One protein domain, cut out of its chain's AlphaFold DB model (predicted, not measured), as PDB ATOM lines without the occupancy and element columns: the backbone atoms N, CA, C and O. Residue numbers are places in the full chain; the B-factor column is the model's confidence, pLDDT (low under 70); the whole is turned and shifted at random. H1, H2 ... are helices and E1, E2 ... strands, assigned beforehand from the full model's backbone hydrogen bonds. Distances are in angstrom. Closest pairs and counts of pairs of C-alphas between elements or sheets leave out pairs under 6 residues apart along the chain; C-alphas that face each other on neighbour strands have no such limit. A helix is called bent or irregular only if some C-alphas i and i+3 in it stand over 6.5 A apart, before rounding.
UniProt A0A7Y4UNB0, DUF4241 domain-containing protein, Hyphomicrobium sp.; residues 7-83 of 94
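What this domain is: This is residues 7 to 83 of the 94 residues of the protein "DUF4241 domain-containing protein" of Hyphomicrobium sp. (UniProt A0A7Y4UNB0). Look for two lobes: a body made of the strand hairpin E1 and E2 with two helices packed on it, and a separate second strand hairpin, E3 and E4. In the body H2 packs mainly on E1, while H1 sits by the end of the hairpin where E1 turns into E2; residues 57 to 65 join the two lobes. You have 77 printed residues, with two named helices and then four named strands in the order H1, H2, E1, E2, E3, E4, in two antiparallel sheets, E1 - E2 and E3 - E4; the class is mixed, helices and strands. The whole is loose, with a radius of gyration of the C-alphas of 15.7 A and spans of 45 by 35 by 20 A.

Where its parts are: Find C-alpha 7 at (159.161, 188.693, 153.900); from there H1, residues 7 to 17, runs 15.7 A. H2, residues 21 to 36, runs 22.6 A from C-alpha 21 at (152.088, 178.029, 146.069), with a kink of 25 degrees near residue 30; it is irregular, but only just, with C-alphas 31 and 34 6.7 A apart. Go on to E1, residues 43 to 48, 15.7 A long, and E2, residues 51 to 56, 16.8 A. Then come E3, residues 66 to 71, 16.4 A, and E4, residues 77 to 83, 17.1 A, which ends at C-alpha 83 at (158.457, 183.932, 172.038).

How they stand to each other: Start with H1: it and H2 touch only at the corner by their link, and only just, with 3 pairs of C-alphas within 8 A. H2 does so with residues 21 to 22 alone; the closest C-alphas, of Leu 15 and Ala 21, are 6.3 A apart. The two helices run opposite ways at a steep tilt of 48 degrees. The closest C-alphas of H1 and E2 are those of Ala 7 and Val 51, 5.9 A; those of H2 and E1 are of Gly 29 and Leu 44, 4.5 A. In the hairpin E1 and E2, check N 46 and O 53, 2.8 A, within hydrogen-bond range. In the hairpin E3 and E4, check N 68 and O 81, 2.8 A. E2 and E3 are apart. In H1 every O i to N i+4 pair is within hydrogen-bond range; in H2 10 of 12 are.

The domain as a whole: The two C-alphas farthest apart, of Lys 35 and Asp 74, are 46.3 A from each other. The printed part has no cut and no long link; nine residues make the short link from E2 to E3. Residues 15 to 20, of which 15 to 17 belong to H1, stand free. The mean pLDDT of the printed part is 89.6, and residue 63 is under 70.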
ATOM      1  N   ALA A   7     159.454 190.099 154.148       84.56
ATOM      2  CA  ALA A   7     159.161 188.693 153.900       84.56
ATOM      3  C   ALA A   7     157.652 188.397 153.805       84.56
ATOM      4  O   ALA A   7     157.223 187.667 152.913       84.56
ATOM      5  N   GLY A   8     156.837 188.997 154.679       87.12
ATOM      6  CA  GLY A   8     155.379 188.878 154.627       87.12
ATOM      7  C   GLY A   8     154.781 189.511 153.369       87.12
ATOM      8  O   GLY A   8     153.876 188.938 152.762       87.12
ATOM      9  N   ASP A   9     155.314 190.653 152.932       90.69
ATOM     10  CA  ASP A   9     154.879 191.290 151.688       90.69
ATOM     11  C   ASP A   9     155.286 190.483 150.449       90.69
ATOM     12  O   ASP A   9     154.460 190.315 149.549       90.69
ATOM     13  N   ALA A  10     156.493 189.908 150.429       91.38
ATOM     14  CA  ALA A  10     156.937 189.013 149.361       91.38
ATOM     15  C   ALA A  10     156.078 187.737 149.278       91.38
ATOM     16  O   ALA A  10     155.622 187.368 148.194       91.38
ATOM     17  N   ALA A  11     155.785 187.100 150.419       90.25
ATOM     18  CA  ALA A  11     154.911 185.928 150.477       90.25
ATOM     19  C   ALA A  11     153.493 186.251 149.982       90.25
ATOM     20  O   ALA A  11     152.934 185.527 149.160       90.25
ATOM     21  N   ASN A  12     152.928 187.377 150.426       91.56
ATOM     22  CA  ASN A  12     151.611 187.840 149.993       91.56
ATOM     23  C   ASN A  12     151.575 188.175 148.493       91.56
ATOM     24  O   ASN A  12     150.595 187.869 147.816       91.56
ATOM     25  N   ALA A  13     152.627 188.795 147.953       92.44
ATOM     26  CA  ALA A  13     152.736 189.061 146.522       92.44
ATOM     27  C   ALA A  13     152.774 187.758 145.711       92.44
ATOM     28  O   ALA A  13     152.037 187.640 144.731       92.44
ATOM     29  N   LEU A  14     153.553 186.762 146.154       91.75
ATOM     30  CA  LEU A  14     153.599 185.456 145.498       91.75
ATOM     31  C   LEU A  14     152.224 184.784 145.511       91.75
ATOM     32  O   LEU A  14     151.732 184.411 144.448       91.75
ATOM     33  N   LEU A  15     151.578 184.692 146.675       92.62
ATOM     34  CA  LEU A  15     150.280 184.026 146.820       92.62
ATOM     35  C   LEU A  15     149.169 184.700 146.003       92.62
ATOM     36  O   LEU A  15     148.251 184.033 145.542       92.62
ATOM     37  N   LYS A  16     149.255 186.008 145.740       95.06
ATOM     38  CA  LYS A  16     148.324 186.680 144.816       95.06
ATOM     39  C   LYS A  16     148.489 186.232 143.364       95.06
ATOM     40  O   LYS A  16     147.516 186.242 142.618       95.06
ATOM     41  N   THR A  17     149.710 185.894 142.955       95.75
ATOM     42  CA  THR A  17     150.020 185.451 141.582       95.75
ATOM     43  C   THR A  17     149.909 183.940 141.404       95.75
ATOM     44  O   THR A  17     149.605 183.474 140.312       95.75
ATOM     45  N   ASN A  18     150.132 183.184 142.480       95.00
ATOM     46  CA  ASN A  18     150.007 181.738 142.543       95.00
ATOM     47  C   ASN A  18     149.362 181.347 143.886       95.00
ATOM     48  O   ASN A  18     150.084 181.088 144.857       95.00
ATOM     49  N   PRO A  19     148.020 181.327 143.953       95.38
ATOM     50  CA  PRO A  19     147.283 181.027 145.178       95.38
ATOM     51  C   PRO A  19     147.584 179.658 145.776       95.38
ATOM     52  O   PRO A  19     147.426 179.510 146.979       95.38
ATOM     53  N   ASP A  20     148.077 178.708 144.979       96.69
ATOM     54  CA  ASP A  20     148.347 177.329 145.402       96.69
ATOM     55  C   ASP A  20     149.833 177.094 145.731       96.69
ATOM     56  O   ASP A  20     150.247 175.979 146.049       96.69
ATOM     57  N   ALA A  21     150.670 178.142 145.713       92.06
ATOM     58  CA  ALA A  21     152.088 178.029 146.069       92.06
ATOM     59  C   ALA A  21     152.302 177.435 147.477       92.06
ATOM     60  O   ALA A  21     153.297 176.745 147.712       92.06
ATOM     61  N   TRP A  22     151.355 177.663 148.396       92.75
ATOM     62  CA  TRP A  22     151.404 177.125 149.756       92.75
ATOM     63  C   TRP A  22     151.342 175.595 149.801       92.75
ATOM     64  O   TRP A  22     151.879 175.012 150.736       92.75
ATOM     65  N   GLU A  23     150.753 174.925 148.806       95.75
ATOM     66  CA  GLU A  23     150.688 173.458 148.792       95.75
ATOM     67  C   GLU A  23     152.083 172.848 148.635       95.75
ATOM     68  O   GLU A  23     152.437 171.874 149.302       95.75
ATOM     69  N   THR A  24     152.909 173.464 147.784       94.94
ATOM     70  CA  THR A  24     154.309 173.053 147.620       94.94
ATOM     71  C   THR A  24     155.093 173.336 148.897       94.94
ATOM     72  O   THR A  24     155.838 172.476 149.355       94.94
ATOM     73  N   TRP A  25     154.866 174.489 149.536       94.75
ATOM     74  CA  TRP A  25     155.483 174.808 150.827       94.75
ATOM     75  C   TRP A  25     155.114 173.801 151.915       94.75
ATOM     76  O   TRP A  25     155.990 173.368 152.664       94.75
ATOM     77  N   GLN A  26     153.840 173.405 151.981       95.06
ATOM     78  CA  GLN A  26     153.359 172.406 152.927       95.06
ATOM     79  C   GLN A  26     154.079 171.076 152.699       95.06
ATOM     80  O   GLN A  26     154.711 170.540 153.610       95.06
ATOM     81  N   LYS A  27     154.046 170.584 151.459       96.69
ATOM     82  CA  LYS A  27     154.656 169.310 151.076       96.69
ATOM     83  C   LYS A  27     156.159 169.282 151.349       96.69
ATOM     84  O   LYS A  27     156.669 168.309 151.904       96.69
ATOM     85  N   ASP A  28     156.869 170.340 150.971       96.75
ATOM     86  CA  ASP A  28     158.316 170.418 151.153       96.75
ATOM     87  C   ASP A  28     158.673 170.538 152.634       96.75
ATOM     88  O   ASP A  28     159.597 169.874 153.107       96.75
ATOM     89  N   GLY A  29     157.915 171.327 153.397       96.44
ATOM     90  CA  GLY A  29     158.159 171.481 154.824       96.44
ATOM     91  C   GLY A  29     157.895 170.203 155.631       96.44
ATOM     92  O   GLY A  29     158.685 169.871 156.520       96.44
ATOM     93  N   GLU A  30     156.857 169.439 155.282       95.88
ATOM     94  CA  GLU A  30     156.586 168.106 155.847       95.88
ATOM     95  C   GLU A  30     157.644 167.077 155.437       95.88
ATOM     96  O   GLU A  30     158.028 166.221 156.234       95.88
ATOM     97  N   ALA A  31     158.166 167.160 154.211       96.56
ATOM     98  CA  ALA A  31     159.249 166.289 153.762       96.56
ATOM     99  C   ALA A  31     160.594 166.615 154.439       96.56
ATOM    100  O   ALA A  31     161.490 165.761 154.490       96.56
ATOM    101  N   ASN A  32     160.772 167.845 154.921       96.69
ATOM    102  CA  ASN A  32     162.011 168.324 155.529       96.69
ATOM    103  C   ASN A  32     162.036 168.155 157.048       96.69
ATOM    104  O   ASN A  32     163.062 167.741 157.589       96.69
ATOM    105  N   GLY A  33     160.930 168.428 157.739       94.31
ATOM    106  CA  GLY A  33     160.870 168.395 159.204       94.31
ATOM    107  C   GLY A  33     161.399 167.102 159.837       94.31
ATOM    108  O   GLY A  33     162.250 167.196 160.727       94.31
ATOM    109  N   PRO A  34     161.026 165.905 159.346       94.75
ATOM    110  CA  PRO A  34     161.537 164.638 159.861       94.75
ATOM    111  C   PRO A  34     163.047 164.451 159.749       94.75
ATOM    112  O   PRO A  34     163.618 163.680 160.516       94.75
ATOM    113  N   LYS A  35     163.699 165.152 158.816       94.25
ATOM    114  CA  LYS A  35     165.148 165.062 158.589       94.25
ATOM    115  C   LYS A  35     165.948 165.972 159.519       94.25
ATOM    116  O   LYS A  35     167.128 165.717 159.730       94.25
ATOM    117  N   VAL A  36     165.331 167.044 160.015       89.19
ATOM    118  CA  VAL A  36     166.010 168.096 160.787       89.19
ATOM    119  C   VAL A  36     165.665 168.016 162.270       89.19
ATOM    120  O   VAL A  36     166.550 168.139 163.108       89.19
ATOM    121  N   ILE A  37     164.385 167.825 162.591       86.62
ATOM    122  CA  ILE A  37     163.869 167.897 163.963       86.62
ATOM    123  C   ILE A  37     163.502 166.498 164.466       86.62
ATOM    124  O   ILE A  37     163.921 166.098 165.548       86.62
ATOM    125  N   GLY A  38     162.739 165.738 163.676       86.69
ATOM    126  CA  GLY A  38     162.285 164.396 164.038       86.69
ATOM    127  C   GLY A  38     160.892 164.067 163.494       86.69
ATOM    128  O   GLY A  38     160.264 164.911 162.850       86.69
ATOM    129  N   PRO A  39     160.391 162.840 163.713       91.06
ATOM    130  CA  PRO A  39     159.125 162.377 163.145       91.06
ATOM    131  C   PRO A  39     157.978 163.379 163.325       91.06
ATOM    132  O   PRO A  39     157.862 164.009 164.374       91.06
ATOM    133  N   TYR A  40     157.138 163.505 162.292       89.19
ATOM    134  CA  TYR A  40     155.953 164.382 162.257       89.19
ATOM    135  C   TYR A  40     156.227 165.886 162.414       89.19
ATOM    136  O   TYR A  40     155.311 166.669 162.641       89.19
ATOM    137  N   SER A  41     157.484 166.301 162.287       91.25
ATOM    138  CA  SER A  41     157.852 167.712 162.307       91.25
ATOM    139  C   SER A  41     157.631 168.377 160.949       91.25
ATOM    140  O   SER A  41     157.695 167.729 159.908       91.25
ATOM    141  N   PHE A  42     157.486 169.698 160.964       94.06
ATOM    142  CA  PHE A  42     157.498 170.570 159.791       94.06
ATOM    143  C   PHE A  42     158.613 171.617 159.915       94.06
ATOM    144  O   PHE A  42     158.717 172.276 160.959       94.06
ATOM    145  N   VAL A  43     159.419 171.785 158.860       94.50
ATOM    146  CA  VAL A  43     160.359 172.910 158.714       94.50
ATOM    147  C   VAL A  43     160.585 173.246 157.243       94.50
ATOM    148  O   VAL A  43     160.854 172.364 156.437       94.50
ATOM    149  N   LEU A  44     160.540 174.523 156.889       95.19
ATOM    150  CA  LEU A  44     160.798 175.015 155.543       95.19
ATOM    151  C   LEU A  44     161.708 176.240 155.605       95.19
ATOM    152  O   LEU A  44     161.466 177.166 156.375       95.19
ATOM    153  N   MET A  45     162.726 176.254 154.750       92.19
ATOM    154  CA  MET A  45     163.531 177.437 154.456       92.19
ATOM    155  C   MET A  45     163.276 177.796 152.997       92.19
ATOM    156  O   MET A  45     163.729 177.084 152.103       92.19
ATOM    157  N   GLN A  46     162.508 178.857 152.765       90.62
ATOM    158  CA  GLN A  46     162.012 179.224 151.445       90.62
ATOM    159  C   GLN A  46     162.561 180.592 151.023       90.62
ATOM    160  O   GLN A  46     162.202 181.609 151.627       90.62
ATOM    161  N   PRO A  47     163.379 180.654 149.963       91.56
ATOM    162  CA  PRO A  47     163.688 181.909 149.294       91.56
ATOM    163  C   PRO A  47     162.427 182.492 148.645       91.56
ATOM    164  O   PRO A  47     161.676 181.782 147.970       91.56
ATOM    165  N   LEU A  48     162.208 183.794 148.816       89.00
ATOM    166  CA  LEU A  48     161.107 184.560 148.226       89.00
ATOM    167  C   LEU A  48     161.663 185.815 147.541       89.00
ATOM    168  O   LEU A  48     161.445 186.942 147.981       89.00
ATOM    169  N   GLY A  49     162.417 185.613 146.460       85.88
ATOM    170  CA  GLY A  49     163.138 186.692 145.784       85.88
ATOM    171  C   GLY A  49     164.373 187.112 146.582       85.88
ATOM    172  O   GLY A  49     165.241 186.285 146.840       85.88
ATOM    173  N   GLU A  50     164.452 188.387 146.968       89.12
ATOM    174  CA  GLU A  50     165.595 188.946 147.715       89.12
ATOM    175  C   GLU A  50     165.546 188.675 149.229       89.12
ATOM    176  O   GLU A  50     166.474 189.021 149.959       89.12
ATOM    177  N   VAL A  51     164.469 188.061 149.721       89.19
ATOM    178  CA  VAL A  51     164.273 187.737 151.140       89.19
ATOM    179  C   VAL A  51     164.109 186.234 151.341       89.19
ATOM    180  O   VAL A  51     163.770 185.501 150.415       89.19
ATOM    181  N   ASN A  52     164.323 185.774 152.572       87.56
ATOM    182  CA  ASN A  52     164.107 184.384 152.969       87.56
ATOM    183  C   ASN A  52     163.014 184.302 154.031       87.56
ATOM    184  O   ASN A  52     162.889 185.193 154.875       87.56
ATOM    185  N   VAL A  53     162.262 183.203 154.018       87.44
ATOM    186  CA  VAL A  53     161.331 182.839 155.085       87.44
ATOM    187  C   VAL A  53     161.746 181.507 155.696       87.44
ATOM    188  O   VAL A  53     161.942 180.523 154.988       87.44
ATOM    189  N   ALA A  54     161.823 181.486 157.023       88.62
ATOM    190  CA  ALA A  54     161.830 180.269 157.818       88.62
ATOM    191  C   ALA A  54     160.401 179.995 158.304       88.62
ATOM    192  O   ALA A  54     159.786 180.862 158.924       88.62
ATOM    193  N   MET A  55     159.879 178.801 158.040       90.25
ATOM    194  CA  MET A  55     158.610 178.321 158.588       90.25
ATOM    195  C   MET A  55     158.879 177.040 159.366       90.25
ATOM    196  O   MET A  55     159.652 176.192 158.929       90.25
ATOM    197  N   PHE A  56     158.252 176.881 160.521       88.56
ATOM    198  CA  PHE A  56     158.424 175.706 161.364       88.56
ATOM    199  C   PHE A  56     157.177 175.513 162.216       88.56
ATOM    200  O   PHE A  56     156.463 176.469 162.515       88.56
ATOM    201  N   HIS A  57     156.910 174.271 162.605       84.06
ATOM    202  CA  HIS A  57     155.911 174.008 163.634       84.06
ATOM    203  C   HIS A  57     156.489 174.347 165.014       84.06
ATOM    204  O   HIS A  57     157.657 174.082 165.296       84.06
ATOM    205  N   SER A  58     155.664 174.903 165.893       78.12
ATOM    206  CA  SER A  58     156.035 175.238 167.271       78.12
ATOM    207  C   SER A  58     155.624 174.129 168.249       78.12
ATOM    208  O   SER A  58     155.106 174.400 169.329       78.12
ATOM    209  N   GLY A  59     155.789 172.861 167.873       77.94
ATOM    210  CA  GLY A  59     155.347 171.710 168.669       77.94
ATOM    211  C   GLY A  59     153.894 171.280 168.419       77.94
ATOM    212  O   GLY A  59     153.295 171.622 167.404       77.94
ATOM    213  N   TRP A  60     153.352 170.485 169.343       79.00
ATOM    214  CA  TRP A  60     152.130 169.686 169.146       79.00
ATOM    215  C   TRP A  60     150.840 170.310 169.696       79.00
ATOM    216  O   TRP A  60     149.771 169.734 169.535       79.00
ATOM    217  N   GLY A  61     150.933 171.483 170.331       73.94
ATOM    218  CA  GLY A  61     149.779 172.213 170.874       73.94
ATOM    219  C   GLY A  61     149.673 172.242 172.402       73.94
ATOM    220  O   GLY A  61     148.934 173.069 172.919       73.94
ATOM    221  N   ASP A  62     150.463 171.437 173.122       74.38
ATOM    222  CA  ASP A  62     150.472 171.412 174.600       74.38
ATOM    223  C   ASP A  62     151.497 172.381 175.232       74.38
ATOM    224  O   ASP A  62     151.638 172.457 176.453       74.38
ATOM    225  N   GLY A  63     152.266 173.096 174.406       69.56
ATOM    226  CA  GLY A  63     153.303 174.026 174.855       69.56
ATOM    227  C   GLY A  63     152.741 175.385 175.280       69.56
ATOM    228  O   GLY A  63     151.805 175.900 174.674       69.56
ATOM    229  N   PHE A  64     153.362 176.006 176.286       73.19
ATOM    230  CA  PHE A  64     153.095 177.394 176.667       73.19
ATOM    231  C   PHE A  64     154.176 178.302 176.077       73.19
ATOM    232  O   PHE A  64     155.340 178.196 176.457       73.19
ATOM    233  N   TYR A  65     153.787 179.214 175.183       83.06
ATOM    234  CA  TYR A  65     154.670 180.251 174.647       83.06
ATOM    235  C   TYR A  65     154.264 181.615 175.192       83.06
ATOM    236  O   TYR A  65     153.090 181.996 175.137       83.06
ATOM    237  N   ALA A  66     155.232 182.359 175.722       82.50
ATOM    238  CA  ALA A  66     154.967 183.702 176.208       82.50
ATOM    239  C   ALA A  66     154.636 184.618 175.025       82.50
ATOM    240  O   ALA A  66     155.317 184.601 174.002       82.50
ATOM    241  N   SER A  67     153.574 185.408 175.157       87.31
ATOM    242  CA  SER A  67     153.202 186.410 174.162       87.31
ATOM    243  C   SER A  67     153.183 187.798 174.788       87.31
ATOM    244  O   SER A  67     152.691 187.977 175.902       87.31
ATOM    245  N   TYR A  68     153.717 188.775 174.064       88.50
ATOM    246  CA  TYR A  68     153.944 190.136 174.529       88.50
ATOM    247  C   TYR A  68     153.314 191.132 173.560       88.50
ATOM    248  O   TYR A  68     153.484 191.018 172.344       88.50
ATOM    249  N   PHE A  69     152.624 192.138 174.097       92.88
ATOM    250  CA  PHE A  69     152.157 193.277 173.314       92.88
ATOM    251  C   PHE A  69     153.192 194.400 173.353       92.88
ATOM    252  O   PHE A  69     153.569 194.872 174.424       92.88
ATOM    253  N   GLY A  70     153.649 194.820 172.176       89.38
ATOM    254  CA  GLY A  70     154.457 196.024 172.011       89.38
ATOM    255  C   GLY A  70     153.553 197.230 171.794       89.38
ATOM    256  O   GLY A  70     152.609 197.152 171.005       89.38
ATOM    257  N   TYR A  71     153.853 198.335 172.473       92.25
ATOM    258  CA  TYR A  71     153.102 199.585 172.373       92.25
ATOM    259  C   TYR A  71     153.904 200.647 171.612       92.25
ATOM    260  O   TYR A  71     155.135 200.655 171.680       92.25
ATOM    261  N   ASP A  72     153.219 201.523 170.877       91.88
ATOM    262  CA  ASP A  72     153.832 202.720 170.292       91.88
ATOM    263  C   ASP A  72     154.039 203.835 171.337       91.88
ATOM    264  O   ASP A  72     153.724 203.678 172.519       91.88
ATOM    265  N   ALA A  73     154.601 204.968 170.904       95.94
ATOM    266  CA  ALA A  73     154.878 206.115 171.773       95.94
ATOM    267  C   ALA A  73     153.612 206.737 172.394       95.94
ATOM    268  O   ALA A  73     153.708 207.391 173.429       95.94
ATOM    269  N   ASP A  74     152.448 206.500 171.787       96.56
ATOM    270  CA  ASP A  74     151.150 206.991 172.244       96.56
ATOM    271  C   ASP A  74     150.415 205.955 173.120       96.56
ATOM    272  O   ASP A  74     149.312 206.211 173.604       96.56
ATOM    273  N   GLY A  75     151.022 204.784 173.356       94.62
ATOM    274  CA  GLY A  75     150.470 203.717 174.189       94.62
ATOM    275  C   GLY A  75     149.466 202.809 173.476       94.62
ATOM    276  O   GLY A  75     148.759 202.052 174.145       94.62
ATOM    277  N   ASN A  76     149.390 202.837 172.144       91.62
ATOM    278  CA  ASN A  76     148.537 201.920 171.383       91.62
ATOM    279  C   ASN A  76     149.269 200.610 171.096       91.62
ATOM    280  O   ASN A  76     150.479 200.603 170.874       91.62
ATOM    281  N   VAL A  77     148.537 199.491 171.040       88.50
ATOM    282  CA  VAL A  77     149.117 198.203 170.630       88.50
ATOM    283  C   VAL A  77     149.608 198.312 169.190       88.50
ATOM    284  O   VAL A  77     148.822 198.478 168.257       88.50
ATOM    285  N   ALA A  78     150.917 198.177 169.023       87.31
ATOM    286  CA  ALA A  78     151.592 198.217 167.739       87.31
ATOM    287  C   ALA A  78     152.037 196.823 167.285       87.31
ATOM    288  O   ALA A  78     152.076 196.589 166.082       87.31
ATOM    289  N   ALA A  79     152.343 195.908 168.217       82.50
ATOM    290  CA  ALA A  79     152.871 194.573 167.930       82.50
ATOM    291  C   ALA A  79     152.322 193.485 168.862       82.50
ATOM    292  O   ALA A  79     152.054 193.749 170.030       82.50
ATOM    293  N   LEU A  80     152.246 192.250 168.357       84.25
ATOM    294  CA  LEU A  80     152.137 191.024 169.148       84.25
ATOM    295  C   LEU A  80     153.345 190.148 168.813       84.25
ATOM    296  O   LEU A  80     153.578 189.843 167.643       84.25
ATOM    297  N   VAL A  81     154.108 189.764 169.831       84.56
ATOM    298  CA  VAL A  81     155.289 188.906 169.703       84.56
ATOM    299  C   VAL A  81     155.059 187.655 170.529       84.56
ATOM    300  O   VAL A  81     154.850 187.763 171.731       84.56
ATOM    301  N   THR A  82     155.124 186.484 169.907       82.62
ATOM    302  CA  THR A  82     155.155 185.201 170.615       82.62
ATOM    303  C   THR A  82     156.595 184.707 170.644       82.62
ATOM    304  O   THR A  82     157.203 184.510 169.592       82.62
ATOM    305  N   ASP A  83     157.147 184.539 171.843       84.25
ATOM    306  CA  ASP A  83     158.457 183.932 172.038       84.25
ATOM    307  C   ASP A  83     158.314 182.410 171.965       84.25
ATOM    308  O   ASP A  83     157.767 181.774 172.868       84.25
TER     309      ASP A  83